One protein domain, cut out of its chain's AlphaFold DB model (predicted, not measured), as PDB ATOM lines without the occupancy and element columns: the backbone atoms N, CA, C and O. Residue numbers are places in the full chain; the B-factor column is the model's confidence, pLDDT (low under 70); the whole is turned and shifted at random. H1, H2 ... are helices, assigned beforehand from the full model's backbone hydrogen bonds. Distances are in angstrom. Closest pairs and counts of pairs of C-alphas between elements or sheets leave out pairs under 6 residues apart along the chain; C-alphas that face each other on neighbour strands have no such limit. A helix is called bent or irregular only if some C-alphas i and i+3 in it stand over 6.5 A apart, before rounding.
ATOM      1  N   GLU A  99      36.060  -9.565 -17.027       69.38
ATOM      2  CA  GLU A  99      36.445  -8.263 -17.585       69.38
ATOM      3  C   GLU A  99      37.713  -7.692 -16.925       69.38
ATOM      4  O   GLU A  99      38.557  -7.084 -17.583       69.38
ATOM      5  N   ALA A 100      37.886  -7.902 -15.616       62.81
ATOM      6  CA  ALA A 100      39.078  -7.448 -14.899       62.81
ATOM      7  C   ALA A 100      40.314  -8.280 -15.274       62.81
ATOM      8  O   ALA A 100      41.427  -7.754 -15.309       62.81
ATOM      9  N   ILE A 101      40.120  -9.569 -15.559       66.81
ATOM     10  CA  ILE A 101      41.175 -10.475 -16.019       66.81
ATOM     11  C   ILE A 101      41.656 -10.058 -17.415       66.81
ATOM     12  O   ILE A 101      42.864  -9.940 -17.626       66.81
ATOM     13  N   ASP A 102      40.733  -9.764 -18.333       75.00
ATOM     14  CA  ASP A 102      41.061  -9.305 -19.686       75.00
ATOM     15  C   ASP A 102      41.837  -7.981 -19.668       75.00
ATOM     16  O   ASP A 102      42.847  -7.833 -20.363       75.00
ATOM     17  N   GLU A 103      41.449  -7.045 -18.798       66.38
ATOM     18  CA  GLU A 103      42.169  -5.780 -18.637       66.38
ATOM     19  C   GLU A 103      43.580  -5.988 -18.056       66.38
ATOM     20  O   GLU A 103      44.540  -5.349 -18.488       66.38
ATOM     21  N   ILE A 104      43.757  -6.933 -17.126       67.44
ATOM     22  CA  ILE A 104      45.088  -7.302 -16.618       67.44
ATOM     23  C   ILE A 104      45.962  -7.852 -17.753       67.44
ATOM     24  O   ILE A 104      47.122  -7.450 -17.880       67.44
ATOM     25  N   TYR A 105      45.419  -8.727 -18.603       74.31
ATOM     26  CA  TYR A 105      46.151  -9.261 -19.753       74.31
ATOM     27  C   TYR A 105      46.527  -8.172 -20.759       74.31
ATOM     28  O   TYR A 105      47.679  -8.129 -21.202       74.31
ATOM     29  N   ARG A 106      45.608  -7.248 -21.058       76.56
ATOM     30  CA  ARG A 106      45.885  -6.076 -21.897       76.56
ATOM     31  C   ARG A 106      47.052  -5.256 -21.340       76.56
ATOM     32  O   ARG A 106      47.962  -4.888 -22.083       76.56
ATOM     33  N   LEU A 107      47.060  -4.990 -20.035       68.12
ATOM     34  CA  LEU A 107      48.109  -4.199 -19.387       68.12
ATOM     35  C   LEU A 107      49.479  -4.887 -19.398       68.12
ATOM     36  O   LEU A 107      50.488  -4.210 -19.592       68.12
ATOM     37  N   ILE A 108      49.521  -6.211 -19.236       66.44
ATOM     38  CA  ILE A 108      50.760  -6.998 -19.337       66.44
ATOM     39  C   ILE A 108      51.324  -6.943 -20.763       66.44
ATOM     40  O   ILE A 108      52.535  -6.804 -20.934       66.44
ATOM     41  N   GLN A 109      50.463  -7.014 -21.784       72.44
ATOM     42  CA  GLN A 109      50.887  -6.920 -23.185       72.44
ATOM     43  C   GLN A 109      51.386  -5.518 -23.555       72.44
ATOM     44  O   GLN A 109      52.409  -5.393 -24.225       72.44
ATOM     45  N   GLN A 110      50.695  -4.467 -23.107       68.44
ATOM     46  CA  GLN A 110      51.080  -3.080 -23.396       68.44
ATOM     47  C   GLN A 110      52.331  -2.639 -22.624       68.44
ATOM     48  O   GLN A 110      53.079  -1.793 -23.109       68.44
ATOM     49  N   PHE A 111      52.593  -3.216 -21.446       63.00
ATOM     50  CA  PHE A 111      53.721  -2.828 -20.600       63.00
ATOM     51  C   PHE A 111      54.474  -4.044 -20.028       63.00
ATOM     52  O   PHE A 111      54.353  -4.351 -18.837       63.00
ATOM     53  N   PRO A 112      55.347  -4.694 -20.826       71.25
ATOM     54  CA  PRO A 112      55.977  -5.972 -20.468       71.25
ATOM     55  C   PRO A 112      56.908  -5.931 -19.245       71.25
ATOM     56  O   PRO A 112      57.299  -6.975 -18.731       71.25
ATOM     57  N   ARG A 113      57.313  -4.734 -18.798       64.62
ATOM     58  CA  ARG A 113      58.233  -4.540 -17.661       64.62
ATOM     59  C   ARG A 113      57.545  -4.103 -16.361       64.62
ATOM     60  O   ARG A 113      58.241  -3.864 -15.377       64.62
ATOM     61  N   ILE A 114      56.216  -3.973 -16.327       62.66
ATOM     62  CA  ILE A 114      55.490  -3.591 -15.104       62.66
ATOM     63  C   ILE A 114      55.213  -4.837 -14.251       62.66
ATOM     64  O   ILE A 114      54.774  -5.865 -14.761       62.66
ATOM     65  N   ASN A 115      55.452  -4.753 -12.936       59.38
ATOM     66  CA  ASN A 115      55.189  -5.866 -12.020       59.38
ATOM     67  C   ASN A 115      53.694  -5.970 -11.632       59.38
ATOM     68  O   ASN A 115      52.944  -4.992 -11.674       59.38
ATOM     69  N   ALA A 116      53.266  -7.153 -11.181       56.53
ATOM     70  CA  ALA A 116      51.877  -7.422 -10.788       56.53
ATOM     71  C   ALA A 116      51.353  -6.509  -9.656       56.53
ATOM     72  O   ALA A 116      50.168  -6.180  -9.619       56.53
ATOM     73  N   THR A 117      52.224  -6.053  -8.752       57.12
ATOM     74  CA  THR A 117      51.886  -5.111  -7.671       57.12
ATOM     75  C   THR A 117      51.543  -3.724  -8.210       57.12
ATOM     76  O   THR A 117      50.593  -3.104  -7.736       57.12
ATOM     77  N   LEU A 118      52.262  -3.238  -9.223       60.28
ATOM     78  CA  LEU A 118      51.956  -1.985  -9.910       60.28
ATOM     79  C   LEU A 118      50.656  -2.091 -10.712       60.28
ATOM     80  O   LEU A 118      49.876  -1.145 -10.691       60.28
ATOM     81  N   ILE A 119      50.373  -3.239 -11.336       60.72
ATOM     82  CA  ILE A 119      49.092  -3.493 -12.024       60.72
ATOM     83  C   ILE A 119      47.923  -3.441 -11.023       60.72
ATOM     84  O   ILE A 119      46.944  -2.731 -11.243       60.72
ATOM     85  N   TYR A 120      48.061  -4.104  -9.873       54.97
ATOM     86  CA  TYR A 120      47.074  -4.064  -8.789       54.97
ATOM     87  C   TYR A 120      46.885  -2.654  -8.201       54.97
ATOM     88  O   TYR A 120      45.762  -2.209  -7.969       54.97
ATOM     89  N   THR A 121      47.982  -1.922  -7.986       53.47
ATOM     90  CA  THR A 121      47.959  -0.556  -7.430       53.47
ATOM     91  C   THR A 121      47.324   0.435  -8.410       53.47
ATOM     92  O   THR A 121      46.529   1.279  -7.996       53.47
ATOM     93  N   LYS A 122      47.600   0.269  -9.710       54.62
ATOM     94  CA  LYS A 122      47.009   1.026 -10.822       54.62
ATOM     95  C   LYS A 122      45.493   0.845 -10.906       54.62
ATOM     96  O   LYS A 122      44.786   1.815 -11.150       54.62
ATOM     97  N   GLN A 123      44.999  -0.369 -10.665       52.47
ATOM     98  CA  GLN A 123      43.570  -0.680 -10.738       52.47
ATOM     99  C   GLN A 123      42.806  -0.250  -9.471       52.47
ATOM    100  O   GLN A 123      41.651   0.167  -9.557       52.47
ATOM    101  N   LYS A 124      43.450  -0.300  -8.294       47.25
ATOM    102  CA  LYS A 124      42.785  -0.096  -6.996       47.25
ATOM    103  C   LYS A 124      42.785   1.350  -6.464       47.25
ATOM    104  O   LYS A 124      41.870   1.675  -5.716       47.25
ATOM    105  N   ASN A 125      43.756   2.216  -6.797       52.47
ATOM    106  CA  ASN A 125      43.998   3.451  -6.014       52.47
ATOM    107  C   ASN A 125      44.305   4.755  -6.806       52.47
ATOM    108  O   ASN A 125      45.264   5.449  -6.486       52.47
ATOM    109  N   THR A 126      43.396   5.248  -7.658       61.28
ATOM    110  CA  THR A 126      43.362   6.673  -8.120       61.28
ATOM    111  C   THR A 126      44.287   7.088  -9.295       61.28
ATOM    112  O   THR A 126      45.253   6.405  -9.623       61.28
ATOM    113  N   TRP A 127      43.922   8.231  -9.915       53.03
ATOM    114  CA  TRP A 127      44.422   9.005 -11.085       53.03
ATOM    115  C   TRP A 127      44.631   8.256 -12.404       53.03
ATOM    116  O   TRP A 127      44.289   8.790 -13.452       53.03
ATOM    117  N   LEU A 128      45.105   7.011 -12.360       55.38
ATOM    118  CA  LEU A 128      45.321   6.188 -13.553       55.38
ATOM    119  C   LEU A 128      44.051   5.483 -14.045       55.38
ATOM    120  O   LEU A 128      44.037   4.976 -15.164       55.38
ATOM    121  N   ASN A 129      42.987   5.440 -13.238       50.56
ATOM    122  CA  ASN A 129      41.686   4.941 -13.685       50.56
ATOM    123  C   ASN A 129      41.057   5.971 -14.633       50.56
ATOM    124  O   ASN A 129      40.649   7.043 -14.195       50.56
ATOM    125  N   GLY A 130      41.017   5.639 -15.928       54.88
ATOM    126  CA  GLY A 130      40.581   6.531 -17.011       54.88
ATOM    127  C   GLY A 130      41.714   7.302 -17.696       54.88
ATOM    128  O   GLY A 130      41.458   8.055 -18.631       54.88
ATOM    129  N   PHE A 131      42.963   7.110 -17.261       61.06
ATOM    130  CA  PHE A 131      44.124   7.735 -17.882       61.06
ATOM    131  C   PHE A 131      44.573   6.922 -19.096       61.06
ATOM    132  O   PHE A 131      45.110   5.817 -18.963       61.06
ATOM    133  N   ASP A 132      44.339   7.466 -20.288       64.50
ATOM    134  CA  ASP A 132      44.796   6.857 -21.528       64.50
ATOM    135  C   ASP A 132      46.312   7.037 -21.680       64.50
ATOM    136  O   ASP A 132      46.811   8.080 -22.098       64.50
ATOM    137  N   LEU A 133      47.056   5.986 -21.335       62.84
ATOM    138  CA  LEU A 133      48.513   5.955 -21.456       62.84
ATOM    139  C   LEU A 133      48.999   6.076 -22.904       62.84
ATOM    140  O   LEU A 133      50.173   6.375 -23.098       62.84
ATOM    141  N   SER A 134      48.133   5.873 -23.904       67.94
ATOM    142  CA  SER A 134      48.497   6.114 -25.304       67.94
ATOM    143  C   SER A 134      48.697   7.601 -25.618       67.94
ATOM    144  O   SER A 134      49.361   7.928 -26.595       67.94
ATOM    145  N   GLN A 135      48.196   8.502 -24.765       67.62
ATOM    146  CA  GLN A 135      48.381   9.952 -24.896       67.62
ATOM    147  C   GLN A 135      49.705  10.449 -24.292       67.62
ATOM    148  O   GLN A 135      50.037  11.628 -24.412       67.62
ATOM    149  N   VAL A 136      50.464   9.579 -23.614       77.19
ATOM    150  CA  VAL A 136      51.722   9.945 -22.958       77.19
ATOM    151  C   VAL A 136      52.897   9.586 -23.857       77.19
ATOM    152  O   VAL A 136      53.300   8.429 -23.941       77.19
ATOM    153  N   ASN A 137      53.482  10.601 -24.490       79.12
ATOM    154  CA  ASN A 137      54.598  10.430 -25.425       79.12
ATOM    155  C   ASN A 137      55.974  10.586 -24.761       79.12
ATOM    156  O   ASN A 137      56.995  10.241 -25.353       79.12
ATOM    157  N   SER A 138      56.020  11.103 -23.530       80.44
ATOM    158  CA  SER A 138      57.262  11.370 -22.808       80.44
ATOM    159  C   SER A 138      57.080  11.321 -21.287       80.44
ATOM    160  O   SER A 138      55.969  11.414 -20.759       80.44
ATOM    161  N   LEU A 139      58.196  11.208 -20.555       73.94
ATOM    162  CA  LEU A 139      58.201  11.351 -19.094       73.94
ATOM    163  C   LEU A 139      57.750  12.756 -18.660       73.94
ATOM    164  O   LEU A 139      57.125  12.916 -17.615       73.94
ATOM    165  N   GLU A 140      58.045  13.770 -19.470       78.75
ATOM    166  CA  GLU A 140      57.639  15.150 -19.219       78.75
ATOM    167  C   GLU A 140      56.118  15.322 -19.318       78.75
ATOM    168  O   GLU A 140      55.511  15.916 -18.426       78.75
ATOM    169  N   ASP A 141      55.481  14.708 -20.321       76.25
ATOM    170  CA  ASP A 141      54.020  14.682 -20.444       76.25
ATOM    171  C   ASP A 141      53.359  14.019 -19.242       76.25
ATOM    172  O   ASP A 141      52.386  14.541 -18.695       76.25
ATOM    173  N   LEU A 142      53.916  12.895 -18.788       79.50
ATOM    174  CA  LEU A 142      53.419  12.206 -17.602       79.50
ATOM    175  C   LEU A 142      53.506  13.099 -16.358       79.50
ATOM    176  O   LEU A 142      52.543  13.190 -15.596       79.50
ATOM    177  N   ASN A 143      54.643  13.774 -16.163       81.12
ATOM    178  CA  ASN A 143      54.856  14.679 -15.036       81.12
ATOM    179  C   ASN A 143      53.896  15.874 -15.076       81.12
ATOM    180  O   ASN A 143      53.348  16.252 -14.039       81.12
ATOM    181  N   ARG A 144      53.650  16.445 -16.262       80.88
ATOM    182  CA  ARG A 144      52.682  17.531 -16.458       80.88
ATOM    183  C   ARG A 144      51.268  17.089 -16.091       80.88
ATOM    184  O   ARG A 144      50.617  17.740 -15.278       80.88
ATOM    185  N   LEU A 145      50.824  15.953 -16.621       81.31
ATOM    186  CA  LEU A 145      49.492  15.410 -16.346       81.31
ATOM    187  C   LEU A 145      49.310  15.084 -14.858       81.31
ATOM    188  O   LEU A 145      48.252  15.353 -14.286       81.31
ATOM    189  N   LEU A 146      50.352  14.555 -14.210       80.81
ATOM    190  CA  LEU A 146      50.348  14.320 -12.769       80.81
ATOM    191  C   LEU A 146      50.217  15.632 -11.992       80.81
ATOM    192  O   LEU A 146      49.407  15.718 -11.067       80.81
ATOM    193  N   ALA A 147      50.984  16.657 -12.366       81.00
ATOM    194  CA  ALA A 147      50.925  17.967 -11.727       81.00
ATOM    195  C   ALA A 147      49.529  18.596 -11.850       81.00
ATOM    196  O   ALA A 147      49.017  19.162 -10.882       81.00
ATOM    197  N   ASP A 148      48.887  18.460 -13.009       84.19
ATOM    198  CA  ASP A 148      47.542  18.981 -13.250       84.19
ATOM    199  C   ASP A 148      46.485  18.218 -12.444       84.19
ATOM    200  O   ASP A 148      45.636  18.837 -11.801       84.19
ATOM    201  N   TYR A 149      46.592  16.888 -12.363       83.81
ATOM    202  CA  TYR A 149      45.731  16.078 -11.500       83.81
ATOM    203  C   TYR A 149      45.877  16.451 -10.015       83.81
ATOM    204  O   TYR A 149      44.876  16.628  -9.316       83.81
ATOM    205  N   VAL A 150      47.112  16.598  -9.520       84.69
ATOM    206  CA  VAL A 150      47.381  16.999  -8.129       84.69
ATOM    207  C   VAL A 150      46.804  18.386  -7.852       84.69
ATOM    208  O   VAL A 150      46.146  18.578  -6.827       84.69
ATOM    209  N   ARG A 151      46.984  19.337  -8.778       86.69
ATOM    210  CA  ARG A 151      46.385  20.675  -8.680       86.69
ATOM    211  C   ARG A 151      44.868  20.606  -8.619       86.69
ATOM    212  O   ARG A 151      44.291  21.186  -7.703       86.69
ATOM    213  N   MET A 152      44.229  19.874  -9.527       87.19
ATOM    214  CA  MET A 152      42.779  19.681  -9.509       87.19
ATOM    215  C   MET A 152      42.328  19.109  -8.160       87.19
ATOM    216  O   MET A 152      41.468  19.678  -7.498       87.19
ATOM    217  N   ARG A 153      42.943  18.013  -7.702       85.44
ATOM    218  CA  ARG A 153      42.541  17.338  -6.463       85.44
ATOM    219  C   ARG A 153      42.711  18.211  -5.221       85.44
ATOM    220  O   ARG A 153      41.863  18.146  -4.335       85.44
ATOM    221  N   ASN A 154      43.779  19.000  -5.149       88.88
ATOM    222  CA  ASN A 154      44.035  19.880  -4.012       88.88
ATOM    223  C   ASN A 154      43.074  21.077  -3.961       88.88
ATOM    224  O   ASN A 154      42.820  21.577  -2.868       88.88
ATOM    225  N   ASN A 155      42.520  21.497  -5.104       90.12
ATOM    226  CA  ASN A 155      41.579  22.621  -5.203       90.12
ATOM    227  C   ASN A 155      40.100  22.197  -5.271       90.12
ATOM    228  O   ASN A 155      39.220  23.049  -5.233       90.12
ATOM    229  N   SER A 156      39.796  20.900  -5.353       89.12
ATOM    230  CA  SER A 156      38.416  20.406  -5.312       89.12
ATOM    231  C   SER A 156      37.940  20.187  -3.877       89.12
ATOM    232  O   SER A 156      38.645  19.596  -3.055       89.12
ATOM    233  N   VAL A 157      36.705  20.608  -3.588       91.00
ATOM    234  CA  VAL A 157      36.072  20.412  -2.274       91.00
ATOM    235  C   VAL A 157      35.944  18.920  -1.981       91.00
ATOM    236  O   VAL A 157      35.403  18.146  -2.775       91.00
ATOM    237  N   ASN A 158      36.436  18.499  -0.819       85.94
ATOM    238  CA  ASN A 158      36.287  17.125  -0.375       85.94
ATOM    239  C   ASN A 158      34.934  16.951   0.330       85.94
ATOM    240  O   ASN A 158      34.651  17.607   1.329       85.94
ATOM    241  N   ARG A 159      34.117  16.011  -0.165       82.25
ATOM    242  CA  ARG A 159      32.763  15.724   0.341       82.25
ATOM    243  C   ARG A 159      32.697  15.465   1.851       82.25
ATOM    244  O   ARG A 159      31.694  15.798   2.467       82.25
ATOM    245  N   ASN A 160      33.737  14.874   2.438       78.00
ATOM    246  CA  ASN A 160      33.745  14.507   3.855       78.00
ATOM    247  C   ASN A 160      34.159  15.666   4.767       78.00
ATOM    248  O   ASN A 160      33.755  15.697   5.925       78.00
ATOM    249  N   THR A 161      34.992  16.587   4.277       83.12
ATOM    250  CA  THR A 161      35.505  17.710   5.080       83.12
ATOM    251  C   THR A 161      34.810  19.031   4.771       83.12
ATOM    252  O   THR A 161      34.946  19.961   5.554       83.12
ATOM    253  N   GLY A 162      34.072  19.123   3.659       90.50
ATOM    254  CA  GLY A 162      33.358  20.334   3.241       90.50
ATOM    255  C   GLY A 162      34.265  21.473   2.762       90.50
ATOM    256  O   GLY A 162      33.786  22.569   2.516       90.50
ATOM    257  N   GLU A 163      35.563  21.214   2.614       91.81
ATOM    258  CA  GLU A 163      36.597  22.190   2.253       91.81
ATOM    259  C   GLU A 163      37.612  21.566   1.288       91.81
ATOM    260  O   GLU A 163      37.678  20.333   1.158       91.81
ATOM    261  N   THR A 164      38.422  22.388   0.621       93.19
ATOM    262  CA  THR A 164      39.503  21.890  -0.239       93.19
ATOM    263  C   THR A 164      40.724  21.468   0.596       93.19
ATOM    264  O   THR A 164      41.022  22.074   1.634       93.19
ATOM    265  N   PRO A 165      41.485  20.438   0.172       92.50
ATOM    266  CA  PRO A 165      42.758  20.103   0.811       92.50
ATOM    267  C   PRO A 165      43.726  21.291   0.891       92.50
ATOM    268  O   PRO A 165      44.430  21.426   1.893       92.50
ATOM    269  N   MET A 166      43.742  22.154  -0.131       92.56
ATOM    270  CA  MET A 166      44.597  23.339  -0.181       92.56
ATOM    271  C   MET A 166      44.233  24.359   0.905       92.56
ATOM    272  O   MET A 166      45.113  24.783   1.649       92.56
ATOM    273  N   GLU A 167      42.953  24.707   1.068       92.50
ATOM    274  CA  GLU A 167      42.504  25.643   2.116       92.50
ATOM    275  C   GLU A 167      42.823  25.117   3.516       92.50
ATOM    276  O   GLU A 167      43.332  25.844   4.373       92.50
ATOM    277  N   ARG A 168      42.573  23.824   3.746       91.38
ATOM    278  CA  ARG A 168      42.895  23.172   5.017       91.38
ATOM    279  C   ARG A 168      44.392  23.212   5.317       91.38
ATOM    280  O   ARG A 168      44.777  23.458   6.458       91.38
ATOM    281  N   TYR A 169      45.224  22.957   4.308       89.88
ATOM    282  CA  TYR A 169      46.678  23.032   4.415       89.88
ATOM    283  C   TYR A 169      47.138  24.456   4.750       89.88
ATOM    284  O   TYR A 169      47.895  24.642   5.702       89.88
ATOM    285  N   SER A 170      46.618  25.468   4.048       90.38
ATOM    286  CA  SER A 170      46.956  26.877   4.277       90.38
ATOM    287  C   SER A 170      46.619  27.361   5.693       90.38
ATOM    288  O   SER A 170      47.413  28.094   6.277       90.38
ATOM    289  N   ARG A 171      45.502  26.915   6.292       90.94
ATOM    290  CA  ARG A 171      45.122  27.260   7.683       90.94
ATOM    291  C   ARG A 171      46.055  26.690   8.757       90.94
ATOM    292  O   ARG A 171      45.970  27.105   9.908       90.94
TER     293      ARG A 171
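This is residues 99 to 171 of the 274 residues of the protein "Mu-transpos_C domain-containing protein" of Syntrophaceticus schinkii (UniProt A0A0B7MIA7). The model is a loose, open string of helices: H1 and H2 are near each other at one end without clearly touching, and the long helix H3 leads to the other end, where its last residues, 153 to 155, touch the short H4, which stands about perpendicular to it. Between H2 and H3 runs a long stretch with no named element, residues 125 to 138. The printed part has 73 residues, with four named helices in the order H1, H2, H3, H4 and no named strand; the class is all helix. The whole is loose, with a radius of gyration of the C-alphas of 15.6 A, and elongated, with spans of 46 by 27 by 17 A.

H1, residues 99 to 110, is joined by a tight link of 5 residues to H2, residues 116 to 124. These two are close but not clearly touching; their closest C-alphas, those of Ile 104 and Ile 119, are 7.2 A apart. They run opposite ways at a steep tilt of 52 degrees. A long link of 14 residues leads from H2 to H3, residues 139 to 155, and the two helices are apart. A short link of 9 residues then joins H3 to H4, residues 165 to 170. H3 touches H4 with residues 153 to 155 alone, and the closest C-alphas, those of Asn 154 and Pro 165, are 5.0 A apart. The lines of H3 and H4 are about perpendicular, at 76 degrees. H1 is apart from H3 and H4, and H2 is apart from H4. In H1, H2, H3 and H4 every pair of O i and N i+4 is within hydrogen-bond range.

H1 begins at C-alpha 99, at (36.445, -8.263, -17.585), and is 16.6 A long from first to last C-alpha. H2 measures 12.3 A between the C-alphas of Ala 116 and Lys 124. H3, the longest helix with 17 residues, begins at C-alpha 139, at (58.201, 11.351, -19.094), and is 24.4 A long. H4 spans 8.7 A from C-alpha 165 to C-alpha 170, which is at (46.956, 26.877, 4.277). No helix is bent or irregular.

The two C-alphas farthest apart, those of Gln 109 and Arg 171, are 46.4 A from each other. The first and last printed C-alphas, of Glu 99 and Arg 171, are 44.4 A apart. The printed part has no cut. The mean pLDDT of the printed part is 73.6, and 32 residues are under 70, among them residues 113 to 135; H2 has a mean of 55 and H4 a mean of 92.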